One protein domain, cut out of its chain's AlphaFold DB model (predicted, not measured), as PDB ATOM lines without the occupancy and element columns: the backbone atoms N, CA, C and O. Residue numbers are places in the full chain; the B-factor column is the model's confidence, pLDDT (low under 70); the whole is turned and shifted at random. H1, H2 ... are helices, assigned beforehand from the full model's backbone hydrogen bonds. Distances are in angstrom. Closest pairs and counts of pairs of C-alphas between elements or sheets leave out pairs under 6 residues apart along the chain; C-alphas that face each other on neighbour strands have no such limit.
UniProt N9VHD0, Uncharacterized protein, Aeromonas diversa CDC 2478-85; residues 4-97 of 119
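AT A GLANCE: This is residues 4 to 97 of the 119 residues of an uncharacterized protein of Aeromonas diversa CDC 2478-85 (UniProt N9VHD0). Helix H4 makes the core, and H1, H3 and H5 pack round it, each crossing it at a steep angle. H2 follows H1 at one end of the domain beside H3, and H6 packs on H1 alone. The printed part has 94 residues and is all helix, with six named helices, H1 to H6 along the chain, and no named strand. It is compact and rounded, with a radius of gyration of the C-alphas of 12.9 A and spans of 35 by 29 by 23 A.

HOW THE PARTS SIT: H1, residues 4 to 16, touches H4, residues 49 to 59, the same way at a steep tilt of 55 degrees; their closest C-alphas, of Ala 12 and Ala 51, are 4.5 A apart. H1 and H2, residues 19 to 27, meet only through their link. H2 is close to but not clearly touching H3, residues 35 to 44, with the closest C-alphas, of Leu 23 and Leu 41, 7.8 A apart. H3 and H4 form a helical hairpin, opposite ways at 44 degrees; the closest C-alphas, of Ala 42 and Arg 52, are 6.0 A apart. H5, residues 66 to 80, touches H4 at a steep tilt of 67 degrees, closest at the C-alphas of Ala 57 and Arg 73, 5.2 A. With residues 79 to 80 alone H5 touches H1, closest at the C-alphas of Arg 6 and Arg 79, 6.5 A. H6, residues 89 to 96, touches residues 10 to 14 of H1, only just about perpendicular at 73 degrees, closest at the C-alphas of Lys 14 and Cys 96, 5.7 A. H5 and H6 are apart. Every O i to N i+4 pair is within hydrogen-bond range in H1 to H5, and 3 of 4 in H6.

IN THESE COORDINATES: H1 begins at C-alpha 4, (-16.558, 33.927, 53.036), and is 18.6 A long. H4 is 15.4 A long, and H5, the longest helix, is 20.7 A. H6 ends at C-alpha 96, (-2.099, 30.028, 46.801).

THE WHOLE: The C-alphas of Asp 26 and Gly 84, the two farthest apart, are 37.0 A apart. The printed part has no cut and no long link. Residues 77 to 97 are under 70 in pLDDT, as are residues 5 to 6, 31, 64 and 72.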
ATOM      1  N   ILE A   4     -16.522  35.325  52.588       72.12
ATOM      2  CA  ILE A   4     -16.558  33.927  53.036       72.12
ATOM      3  C   ILE A   4     -16.495  32.958  51.848       72.12
ATOM      4  O   ILE A   4     -15.770  31.962  51.902       72.12
ATOM      5  N   ALA A   5     -17.217  33.246  50.760       67.81
ATOM      6  CA  ALA A   5     -17.210  32.406  49.564       67.81
ATOM      7  C   ALA A   5     -15.817  32.372  48.912       67.81
ATOM      8  O   ALA A   5     -15.322  31.293  48.575       67.81
ATOM      9  N   ARG A   6     -15.141  33.528  48.835       69.88
ATOM     10  CA  ARG A   6     -13.759  33.630  48.331       69.88
ATOM     11  C   ARG A   6     -12.778  32.842  49.202       69.88
ATOM     12  O   ARG A   6     -11.952  32.093  48.685       69.88
ATOM     13  N   LEU A   7     -12.895  32.942  50.529       76.19
ATOM     14  CA  LEU A   7     -12.046  32.192  51.465       76.19
ATOM     15  C   LEU A   7     -12.229  30.675  51.336       76.19
ATOM     16  O   LEU A   7     -11.240  29.937  51.321       76.19
ATOM     17  N   ARG A   8     -13.475  30.199  51.218       78.69
ATOM     18  CA  ARG A   8     -13.776  28.773  51.009       78.69
ATOM     19  C   ARG A   8     -13.174  28.260  49.701       78.69
ATOM     20  O   ARG A   8     -12.550  27.200  49.703       78.69
ATOM     21  N   LEU A   9     -13.288  29.030  48.620       76.44
ATOM     22  CA  LEU A   9     -12.719  28.665  47.323       76.44
ATOM     23  C   LEU A   9     -11.188  28.650  47.343       76.44
ATOM     24  O   LEU A   9     -10.570  27.705  46.862       76.44
ATOM     25  N   ARG A  10     -10.562  29.628  48.001       77.19
ATOM     26  CA  ARG A  10      -9.110  29.645  48.201       77.19
ATOM     27  C   ARG A  10      -8.618  28.417  48.967       77.19
ATOM     28  O   ARG A  10      -7.595  27.840  48.606       77.19
ATOM     29  N   ARG A  11      -9.333  27.999  50.020       81.88
ATOM     30  CA  ARG A  11      -9.014  26.762  50.759       81.88
ATOM     31  C   ARG A  11      -9.136  25.525  49.867       81.88
ATOM     32  O   ARG A  11      -8.269  24.660  49.932       81.88
ATOM     33  N   ALA A  12     -10.166  25.467  49.025       83.69
ATOM     34  CA  ALA A  12     -10.357  24.384  48.066       83.69
ATOM     35  C   ALA A  12      -9.197  24.300  47.056       83.69
ATOM     36  O   ALA A  12      -8.595  23.240  46.919       83.69
ATOM     37  N   LEU A  13      -8.805  25.419  46.438       81.00
ATOM     38  CA  LEU A  13      -7.684  25.467  45.487       81.00
ATOM     39  C   LEU A  13      -6.358  25.048  46.115       81.00
ATOM     40  O   LEU A  13      -5.636  24.241  45.539       81.00
ATOM     41  N   LYS A  14      -6.053  25.536  47.322       82.31
ATOM     42  CA  LYS A  14      -4.827  25.148  48.038       82.31
ATOM     43  C   LYS A  14      -4.737  23.648  48.293       82.31
ATOM     44  O   LYS A  14      -3.636  23.115  48.344       82.31
ATOM     45  N   ARG A  15      -5.878  22.982  48.471       84.50
ATOM     46  CA  ARG A  15      -5.941  21.529  48.648       84.50
ATOM     47  C   ARG A  15      -5.795  20.779  47.326       84.50
ATOM     48  O   ARG A  15      -5.275  19.674  47.328       84.50
ATOM     49  N   VAL A  16      -6.238  21.379  46.223       85.69
ATOM     50  CA  VAL A  16      -6.258  20.768  44.889       85.69
ATOM     51  C   VAL A  16      -4.932  20.919  44.147       85.69
ATOM     52  O   VAL A  16      -4.495  19.962  43.523       85.69
ATOM     53  N   LEU A  17      -4.253  22.068  44.226       81.75
ATOM     54  CA  LEU A  17      -3.010  22.289  43.471       81.75
ATOM     55  C   LEU A  17      -1.918  21.230  43.720       81.75
ATOM     56  O   LEU A  17      -1.332  20.767  42.744       81.75
ATOM     57  N   PRO A  18      -1.648  20.781  44.965       83.25
ATOM     58  CA  PRO A  18      -0.646  19.740  45.207       83.25
ATOM     59  C   PRO A  18      -1.013  18.382  44.592       83.25
ATOM     60  O   PRO A  18      -0.145  17.528  44.426       83.25
ATOM     61  N   LEU A  19      -2.290  18.168  44.257       85.00
ATOM     62  CA  LEU A  19      -2.765  16.925  43.655       85.00
ATOM     63  C   LEU A  19      -2.325  16.771  42.196       85.00
ATOM     64  O   LEU A  19      -2.325  15.647  41.708       85.00
ATOM     65  N   ALA A  20      -1.874  17.845  41.536       77.94
ATOM     66  CA  ALA A  20      -1.280  17.773  40.199       77.94
ATOM     67  C   ALA A  20      -0.104  16.783  40.151       77.94
ATOM     68  O   ALA A  20      -0.028  15.944  39.261       77.94
ATOM     69  N   LEU A  21       0.759  16.802  41.173       80.50
ATOM     70  CA  LEU A  21       1.891  15.875  41.275       80.50
ATOM     71  C   LEU A  21       1.433  14.422  41.462       80.50
ATOM     72  O   LEU A  21       2.079  13.499  40.973       80.50
ATOM     73  N   ARG A  22       0.313  14.204  42.163       83.31
ATOM     74  CA  ARG A  22      -0.264  12.861  42.335       83.31
ATOM     75  C   ARG A  22      -0.898  12.360  41.046       83.31
ATOM     76  O   ARG A  22      -0.694  11.203  40.710       83.31
ATOM     77  N   LEU A  23      -1.604  13.222  40.311       83.06
ATOM     78  CA  LEU A  23      -2.131  12.892  38.984       83.06
ATOM     79  C   LEU A  23      -1.005  12.494  38.030       83.06
ATOM     80  O   LEU A  23      -1.090  11.448  37.394       83.06
ATOM     81  N   GLN A  24       0.077  13.275  38.009       82.38
ATOM     82  CA  GLN A  24       1.250  12.970  37.199       82.38
ATOM     83  C   GLN A  24       1.890  11.634  37.585       82.38
ATOM     84  O   GLN A  24       2.272  10.859  36.714       82.38
ATOM     85  N   ARG A  25       2.003  11.349  38.884       84.19
ATOM     86  CA  ARG A  25       2.576  10.092  39.373       84.19
ATOM     87  C   ARG A  25       1.697   8.881  39.053       84.19
ATOM     88  O   ARG A  25       2.225   7.844  38.674       84.19
ATOM     89  N   ASP A  26       0.385   8.996  39.245       86.62
ATOM     90  CA  ASP A  26      -0.541   7.862  39.158       86.62
ATOM     91  C   ASP A  26      -0.985   7.576  37.708       86.62
ATOM     92  O   ASP A  26      -1.276   6.427  37.377       86.62
ATOM     93  N   TYR A  27      -1.041   8.596  36.843       86.00
ATOM     94  CA  TYR A  27      -1.562   8.489  35.471       86.00
ATOM     95  C   TYR A  27      -0.585   8.957  34.383       86.00
ATOM     96  O   TYR A  27      -0.893   8.826  33.201       86.00
ATOM     97  N   GLY A  28       0.581   9.479  34.762       80.94
ATOM     98  CA  GLY A  28       1.581  10.003  33.836       80.94
ATOM     99  C   GLY A  28       1.449  11.508  33.563       80.94
ATOM    100  O   GLY A  28       0.470  12.153  33.963       80.94
ATOM    101  N   PRO A  29       2.465  12.097  32.907       77.31
ATOM    102  CA  PRO A  29       2.448  13.500  32.520       77.31
ATOM    103  C   PRO A  29       1.401  13.725  31.427       77.31
ATOM    104  O   PRO A  29       1.533  13.215  30.318       77.31
ATOM    105  N   ALA A  30       0.363  14.488  31.751       70.75
ATOM    106  CA  ALA A  30      -0.660  14.901  30.806       70.75
ATOM    107  C   ALA A  30      -1.111  16.324  31.140       70.75
ATOM    108  O   ALA A  30      -1.249  16.674  32.314       70.75
ATOM    109  N   ASP A  31      -1.377  17.123  30.109       64.56
ATOM    110  CA  ASP A  31      -1.905  18.481  30.280       64.56
ATOM    111  C   ASP A  31      -3.346  18.469  30.813       64.56
ATOM    112  O   ASP A  31      -3.793  19.421  31.457       64.56
ATOM    113  N   ALA A  32      -4.078  17.377  30.571       74.31
ATOM    114  CA  ALA A  32      -5.421  17.171  31.083       74.31
ATOM    115  C   ALA A  32      -5.738  15.683  31.306       74.31
ATOM    116  O   ALA A  32      -5.184  14.804  30.651       74.31
ATOM    117  N   TYR A  33      -6.664  15.416  32.226       83.56
ATOM    118  CA  TYR A  33      -7.048  14.082  32.683       83.56
ATOM    119  C   TYR A  33      -8.538  13.814  32.447       83.56
ATOM    120  O   TYR A  33      -9.370  14.728  32.384       83.56
ATOM    121  N   THR A  34      -8.894  12.535  32.353       87.56
ATOM    122  CA  THR A  34     -10.287  12.101  32.183       87.56
ATOM    123  C   THR A  34     -11.106  12.343  33.453       87.56
ATOM    124  O   THR A  34     -10.582  12.372  34.569       87.56
ATOM    125  N   GLN A  35     -12.429  12.461  33.311       87.56
ATOM    126  CA  GLN A  35     -13.332  12.616  34.456       87.56
ATOM    127  C   GLN A  35     -13.181  11.477  35.470       87.56
ATOM    128  O   GLN A  35     -13.108  11.748  36.663       87.56
ATOM    129  N   ALA A  36     -13.077  10.229  35.008       89.56
ATOM    130  CA  ALA A  36     -12.939   9.068  35.884       89.56
ATOM    131  C   ALA A  36     -11.646   9.114  36.720       89.56
ATOM    132  O   ALA A  36     -11.670   8.812  37.912       89.56
ATOM    133  N   GLN A  37     -10.525   9.541  36.128       88.88
ATOM    134  CA  GLN A  37      -9.254   9.710  36.847       88.88
ATOM    135  C   GLN A  37      -9.361  10.780  37.941       88.88
ATOM    136  O   GLN A  37      -8.945  10.557  39.080       88.88
ATOM    137  N   LEU A  38      -9.971  11.923  37.617       89.56
ATOM    138  CA  LEU A  38     -10.178  13.007  38.578       89.56
ATOM    139  C   LEU A  38     -11.152  12.616  39.693       89.56
ATOM    140  O   LEU A  38     -10.912  12.940  40.854       89.56
ATOM    141  N   GLU A  39     -12.214  11.882  39.365       92.88
ATOM    142  CA  GLU A  39     -13.192  11.406  40.341       92.88
ATOM    143  C   GLU A  39     -12.591  10.386  41.308       92.88
ATOM    144  O   GLU A  39     -12.774  10.497  42.524       92.88
ATOM    145  N   ASN A  40     -11.793   9.448  40.793       93.00
ATOM    146  CA  ASN A  40     -11.051   8.494  41.612       93.00
ATOM    147  C   ASN A  40     -10.118   9.204  42.596       93.00
ATOM    148  O   ASN A  40     -10.094   8.868  43.785       93.00
ATOM    149  N   LEU A  41      -9.387  10.224  42.139       91.50
ATOM    150  CA  LEU A  41      -8.532  11.015  43.018       91.50
ATOM    151  C   LEU A  41      -9.348  11.816  44.039       91.50
ATOM    152  O   LEU A  41      -9.009  11.828  45.221       91.50
ATOM    153  N   ALA A  42     -10.451  12.441  43.621       92.31
ATOM    154  CA  ALA A  42     -11.321  13.195  44.517       92.31
ATOM    155  C   ALA A  42     -11.889  12.318  45.645       92.31
ATOM    156  O   ALA A  42     -11.934  12.759  46.798       92.31
ATOM    157  N   HIS A  43     -12.269  11.076  45.331       93.00
ATOM    158  CA  HIS A  43     -12.718  10.092  46.313       93.00
ATOM    159  C   HIS A  43     -11.598   9.683  47.276       93.00
ATOM    160  O   HIS A  43     -11.803   9.732  48.491       93.00
ATOM    161  N   ARG A  44     -10.406   9.349  46.761       91.44
ATOM    162  CA  ARG A  44      -9.235   8.984  47.582       91.44
ATOM    163  C   ARG A  44      -8.852  10.096  48.564       91.44
ATOM    164  O   ARG A  44      -8.638   9.833  49.743       91.44
ATOM    165  N   GLU A  45      -8.857  11.345  48.105       90.31
ATOM    166  CA  GLU A  45      -8.505  12.525  48.909       90.31
ATOM    167  C   GLU A  45      -9.660  13.077  49.760       90.31
ATOM    168  O   GLU A  45      -9.494  14.091  50.455       90.31
ATOM    169  N   ARG A  46     -10.841  12.441  49.692       91.94
ATOM    170  CA  ARG A  46     -12.079  12.868  50.365       91.94
ATOM    171  C   ARG A  46     -12.356  14.357  50.134       91.94
ATOM    172  O   ARG A  46     -12.542  15.134  51.079       91.94
ATOM    173  N   LEU A  47     -12.290  14.785  48.872       89.50
ATOM    174  CA  LEU A  47     -12.527  16.177  48.500       89.50
ATOM    175  C   LEU A  47     -14.006  16.525  48.667       89.50
ATOM    176  O   LEU A  47     -14.887  15.847  48.151       89.50
ATOM    177  N   GLY A  48     -14.279  17.634  49.355       88.62
ATOM    178  CA  GLY A  48     -15.621  18.210  49.376       88.62
ATOM    179  C   GLY A  48     -16.011  18.783  48.010       88.62
ATOM    180  O   GLY A  48     -15.146  19.071  47.179       88.62
ATOM    181  N   ALA A  49     -17.308  19.033  47.807       87.75
ATOM    182  CA  ALA A  49     -17.875  19.456  46.521       87.75
ATOM    183  C   ALA A  49     -17.125  20.625  45.852       87.75
ATOM    184  O   ALA A  49     -16.834  20.572  44.662       87.75
ATOM    185  N   LEU A  50     -16.745  21.656  46.617       85.62
ATOM    186  CA  LEU A  50     -16.036  22.821  46.073       85.62
ATOM    187  C   LEU A  50     -14.609  22.493  45.599       85.62
ATOM    188  O   LEU A  50     -14.143  23.049  44.610       85.62
ATOM    189  N   ALA A  51     -13.913  21.591  46.297       86.00
ATOM    190  CA  ALA A  51     -12.580  21.136  45.905       86.00
ATOM    191  C   ALA A  51     -12.648  20.192  44.702       86.00
ATOM    192  O   ALA A  51     -11.835  20.321  43.796       86.00
ATOM    193  N   ARG A  52     -13.662  19.321  44.637       89.19
ATOM    194  CA  ARG A  52     -13.943  18.517  43.441       89.19
ATOM    195  C   ARG A  52     -14.211  19.420  42.230       89.19
ATOM    196  O   ARG A  52     -13.544  19.280  41.215       89.19
ATOM    197  N   GLN A  53     -15.084  20.419  42.357       85.25
ATOM    198  CA  GLN A  53     -15.336  21.401  41.290       85.25
ATOM    199  C   GLN A  53     -14.054  22.107  40.823       85.25
ATOM    200  O   GLN A  53     -13.833  22.247  39.624       85.25
ATOM    201  N   ALA A  54     -13.186  22.510  41.752       82.75
ATOM    202  CA  ALA A  54     -11.893  23.098  41.409       82.75
ATOM    203  C   ALA A  54     -10.954  22.116  40.696       82.75
ATOM    204  O   ALA A  54     -10.313  22.501  39.725       82.75
ATOM    205  N   LEU A  55     -10.911  20.854  41.128       85.50
ATOM    206  CA  LEU A  55     -10.128  19.801  40.480       85.50
ATOM    207  C   LEU A  55     -10.566  19.602  39.021       85.50
ATOM    208  O   LEU A  55      -9.728  19.629  38.125       85.50
ATOM    209  N   HIS A  56     -11.873  19.482  38.771       84.50
ATOM    210  CA  HIS A  56     -12.403  19.331  37.412       84.50
ATOM    211  C   HIS A  56     -12.159  20.568  36.548       84.50
ATOM    212  O   HIS A  56     -11.745  20.433  35.402       84.50
ATOM    213  N   ALA A  57     -12.359  21.772  37.081       82.19
ATOM    214  CA  ALA A  57     -12.131  22.992  36.311       82.19
ATOM    215  C   ALA A  57     -10.674  23.126  35.840       82.19
ATOM    216  O   ALA A  57     -10.437  23.588  34.722       82.19
ATOM    217  N   LEU A  58      -9.722  22.726  36.692       79.44
ATOM    218  CA  LEU A  58      -8.288  22.880  36.451       79.44
ATOM    219  C   LEU A  58      -7.701  21.777  35.569       79.44
ATOM    220  O   LEU A  58      -6.865  22.083  34.728       79.44
ATOM    221  N   PHE A  59      -8.121  20.523  35.751       82.50
ATOM    222  CA  PHE A  59      -7.409  19.375  35.177       82.50
ATOM    223  C   PHE A  59      -8.244  18.513  34.228       82.50
ATOM    224  O   PHE A  59      -7.701  17.573  33.657       82.50
ATOM    225  N   ARG A  60      -9.551  18.765  34.059       81.94
ATOM    226  CA  ARG A  60     -10.387  17.950  33.159       81.94
ATOM    227  C   ARG A  60     -10.071  18.271  31.700       81.94
ATOM    228  O   ARG A  60     -10.012  19.442  31.319       81.94
ATOM    229  N   GLN A  61      -9.933  17.225  30.892       80.56
ATOM    230  CA  GLN A  61      -9.818  17.343  29.442       80.56
ATOM    231  C   GLN A  61     -11.125  17.891  28.837       80.56
ATOM    232  O   GLN A  61     -12.204  17.424  29.220       80.56
ATOM    233  N   PRO A  62     -11.061  18.871  27.916       70.31
ATOM    234  CA  PRO A  62     -12.220  19.255  27.117       70.31
ATOM    235  C   PRO A  62     -12.645  18.081  26.220       70.31
ATOM    236  O   PRO A  62     -11.809  17.338  25.711       70.31
ATOM    237  N   GLY A  63     -13.950  17.877  26.075       71.50
ATOM    238  CA  GLY A  63     -14.524  16.735  25.363       71.50
ATOM    239  C   GLY A  63     -16.002  16.974  25.072       71.50
ATOM    240  O   GLY A  63     -16.428  18.120  24.998       71.50
ATOM    241  N   ALA A  64     -16.808  15.917  24.967       61.91
ATOM    242  CA  ALA A  64     -18.233  16.038  24.625       61.91
ATOM    243  C   ALA A  64     -19.043  16.965  25.567       61.91
ATOM    244  O   ALA A  64     -20.019  17.572  25.143       61.91
ATOM    245  N   GLU A  65     -18.614  17.124  26.822       71.88
ATOM    246  CA  GLU A  65     -19.229  18.010  27.828       71.88
ATOM    247  C   GLU A  65     -18.461  19.336  28.005       71.88
ATOM    248  O   GLU A  65     -18.359  19.889  29.105       71.88
ATOM    249  N   GLU A  66     -17.868  19.860  26.932       74.31
ATOM    250  CA  GLU A  66     -17.078  21.095  26.976       74.31
ATOM    251  C   GLU A  66     -17.878  22.291  27.511       74.31
ATOM    252  O   GLU A  66     -17.347  23.086  28.284       74.31
ATOM    253  N   GLN A  67     -19.176  22.371  27.208       72.50
ATOM    254  CA  GLN A  67     -20.041  23.442  27.701       72.50
ATOM    255  C   GLN A  67     -20.169  23.436  29.232       72.50
ATOM    256  O   GLN A  67     -20.120  24.490  29.870       72.50
ATOM    257  N   GLU A  68     -20.283  22.262  29.854       72.50
ATOM    258  CA  GLU A  68     -20.338  22.149  31.314       72.50
ATOM    259  C   GLU A  68     -19.004  22.531  31.953       72.50
ATOM    260  O   GLU A  68     -18.966  23.232  32.971       72.50
ATOM    261  N   LEU A  69     -17.897  22.117  31.330       71.75
ATOM    262  CA  LEU A  69     -16.549  22.472  31.760       71.75
ATOM    263  C   LEU A  69     -16.296  23.980  31.635       71.75
ATOM    264  O   LEU A  69     -15.734  24.579  32.554       71.75
ATOM    265  N   LEU A  70     -16.750  24.610  30.552       71.25
ATOM    266  CA  LEU A  70     -16.695  26.059  30.353       71.25
ATOM    267  C   LEU A  70     -17.516  26.788  31.414       71.25
ATOM    268  O   LEU A  70     -17.002  27.689  32.071       71.25
ATOM    269  N   VAL A  71     -18.755  26.361  31.673       73.69
ATOM    270  CA  VAL A  71     -19.588  26.934  32.741       73.69
ATOM    271  C   VAL A  71     -18.910  26.790  34.103       73.69
ATOM    272  O   VAL A  71     -18.929  27.726  34.905       73.69
ATOM    273  N   LEU A  72     -18.295  25.642  34.384       68.56
ATOM    274  CA  LEU A  72     -17.573  25.396  35.628       68.56
ATOM    275  C   LEU A  72     -16.359  26.322  35.762       68.56
ATOM    276  O   LEU A  72     -16.192  26.950  36.808       68.56
ATOM    277  N   ARG A  73     -15.553  26.452  34.701       74.94
ATOM    278  CA  ARG A  73     -14.395  27.353  34.637       74.94
ATOM    279  C   ARG A  73     -14.820  28.810  34.806       74.94
ATOM    280  O   ARG A  73     -14.260  29.490  35.658       74.94
ATOM    281  N   THR A  74     -15.872  29.253  34.122       71.25
ATOM    282  CA  THR A  74     -16.440  30.606  34.246       71.25
ATOM    283  C   THR A  74     -17.005  30.869  35.643       71.25
ATOM    284  O   THR A  74     -16.790  31.936  36.222       71.25
ATOM    285  N   LYS A  75     -17.682  29.889  36.256       71.19
ATOM    286  CA  LYS A  75     -18.150  29.985  37.652       71.19
ATOM    287  C   LYS A  75     -16.990  30.090  38.636       71.19
ATOM    288  O   LYS A  75     -17.110  30.777  39.645       71.19
ATOM    289  N   LEU A  76     -15.886  29.396  38.384       70.69
ATOM    290  CA  LEU A  76     -14.703  29.459  39.236       70.69
ATOM    291  C   LEU A  76     -13.963  30.785  39.056       70.69
ATOM    292  O   LEU A  76     -13.640  31.434  40.048       70.69
ATOM    293  N   ALA A  77     -13.808  31.221  37.808       68.00
ATOM    294  CA  ALA A  77     -13.238  32.503  37.423       68.00
ATOM    295  C   ALA A  77     -13.986  33.675  38.060       68.00
ATOM    296  O   ALA A  77     -13.395  34.416  38.828       68.00
ATOM    297  N   SER A  78     -15.300  33.778  37.857       68.44
ATOM    298  CA  SER A  78     -16.141  34.848  38.427       68.44
ATOM    299  C   SER A  78     -16.186  34.874  39.962       68.44
ATOM    300  O   SER A  78     -16.564  35.875  40.570       68.44
ATOM    301  N   ARG A  79     -15.821  33.769  40.625       68.88
ATOM    302  CA  ARG A  79     -15.699  33.707  42.090       68.88
ATOM    303  C   ARG A  79     -14.311  34.110  42.586       68.88
ATOM    304  O   ARG A  79     -14.190  34.507  43.748       68.88
ATOM    305  N   LEU A  80     -13.285  33.962  41.751       64.88
ATOM    306  CA  LEU A  80     -11.884  34.253  42.066       64.88
ATOM    307  C   LEU A  80     -11.412  35.610  41.563       64.88
ATOM    308  O   LEU A  80     -10.515  36.183  42.167       64.88
ATOM    309  N   PHE A  81     -11.997  36.100  40.484       63.25
ATOM    310  CA  PHE A  81     -11.592  37.291  39.764       63.25
ATOM    311  C   PHE A  81     -12.817  38.167  39.558       63.25
ATOM    312  O   PHE A  81     -13.947  37.671  39.473       63.25
ATOM    313  N   ASP A  82     -12.597  39.477  39.537       58.44
ATOM    314  CA  ASP A  82     -13.680  40.405  39.266       58.44
ATOM    315  C   ASP A  82     -14.113  40.251  37.795       58.44
ATOM    316  O   ASP A  82     -13.268  40.079  36.908       58.44
ATOM    317  N   PRO A  83     -15.429  40.224  37.525       51.09
ATOM    318  CA  PRO A  83     -15.944  40.034  36.176       51.09
ATOM    319  C   PRO A  83     -15.424  41.140  35.247       51.09
ATOM    320  O   PRO A  83     -15.498  42.315  35.591       51.09
ATOM    321  N   GLY A  84     -14.901  40.750  34.082       51.75
ATOM    322  CA  GLY A  84     -14.300  41.665  33.102       51.75
ATOM    323  C   GLY A  84     -12.768  41.681  33.086       51.75
ATOM    324  O   GLY A  84     -12.194  42.272  32.177       51.75
ATOM    325  N   HIS A  85     -12.103  40.998  34.024       52.31
ATOM    326  CA  HIS A  85     -10.647  40.852  34.004       52.31
ATOM    327  C   HIS A  85     -10.226  39.446  33.548       52.31
ATOM    328  O   HIS A  85     -10.598  38.463  34.204       52.31
ATOM    329  N   PRO A  86      -9.442  39.317  32.458       51.84
ATOM    330  CA  PRO A  86      -8.789  38.056  32.139       51.84
ATOM    331  C   PRO A  86      -7.810  37.696  33.263       51.84
ATOM    332  O   PRO A  86      -7.255  38.567  33.933       51.84
ATOM    333  N   PHE A  87      -7.615  36.402  33.497       54.50
ATOM    334  CA  PHE A  87      -6.720  35.897  34.534       54.50
ATOM    335  C   PHE A  87      -5.798  34.832  33.950       54.50
ATOM    336  O   PHE A  87      -6.172  34.065  33.064       54.50
ATOM    337  N   THR A  88      -4.585  34.773  34.478       54.16
ATOM    338  CA  THR A  88      -3.525  33.875  34.026       54.16
ATOM    339  C   THR A  88      -3.308  32.726  35.016       54.16
ATOM    340  O   THR A  88      -3.703  32.779  36.186       54.16
ATOM    341  N   ALA A  89      -2.602  31.676  34.583       52.50
ATOM    342  CA  ALA A  89      -2.146  30.612  35.483       52.50
ATOM    343  C   ALA A  89      -1.265  31.156  36.631       52.50
ATOM    344  O   ALA A  89      -1.292  30.632  37.748       52.50
ATOM    345  N   HIS A  90      -0.534  32.250  36.391       51.66
ATOM    346  CA  HIS A  90       0.255  32.936  37.413       51.66
ATOM    347  C   HIS A  90      -0.623  33.561  38.507       51.66
ATOM    348  O   HIS A  90      -0.274  33.506  39.692       51.66
ATOM    349  N   ASP A  91      -1.787  34.099  38.141       58.12
ATOM    350  CA  ASP A  91      -2.737  34.671  39.097       58.12
ATOM    351  C   ASP A  91      -3.296  33.587  40.024       58.12
ATOM    352  O   ASP A  91      -3.338  33.763  41.245       58.12
ATOM    353  N   LEU A  92      -3.597  32.403  39.478       59.75
ATOM    354  CA  LEU A  92      -4.006  31.230  40.259       59.75
ATOM    355  C   LEU A  92      -2.916  30.758  41.237       59.75
ATOM    356  O   LEU A  92      -3.208  30.448  42.396       59.75
ATOM    357  N   LEU A  93      -1.650  30.745  40.813       57.50
ATOM    358  CA  LEU A  93      -0.519  30.410  41.690       57.50
ATOM    359  C   LEU A  93      -0.335  31.450  42.803       57.50
ATOM    360  O   LEU A  93      -0.054  31.106  43.956       57.50
ATOM    361  N   THR A  94      -0.546  32.724  42.480       60.97
ATOM    362  CA  THR A  94      -0.447  33.832  43.432       60.97
ATOM    363  C   THR A  94      -1.532  33.744  44.507       60.97
ATOM    364  O   THR A  94      -1.225  33.923  45.690       60.97
ATOM    365  N   LEU A  95      -2.754  33.313  44.163       60.00
ATOM    366  CA  LEU A  95      -3.819  33.032  45.139       60.00
ATOM    367  C   LEU A  95      -3.390  32.025  46.221       60.00
ATOM    368  O   LEU A  95      -3.821  32.119  47.383       60.00
ATOM    369  N   CYS A  96      -2.521  31.075  45.879       56.06
ATOM    370  CA  CYS A  96      -2.099  30.028  46.801       56.06
ATOM    371  C   CYS A  96      -0.978  30.444  47.767       56.06
ATOM    372  O   CYS A  96      -0.868  29.849  48.848       56.06
ATOM    373  N   LYS A  97      -0.249  31.536  47.500       58.78
ATOM    374  CA  LYS A  97       0.783  32.073  48.409       58.78
ATOM    375  C   LYS A  97       0.169  32.647  49.698       58.78
ATOM    376  O   LYS A  97      -0.941  33.190  49.691       58.78
TER     377      LYS A  97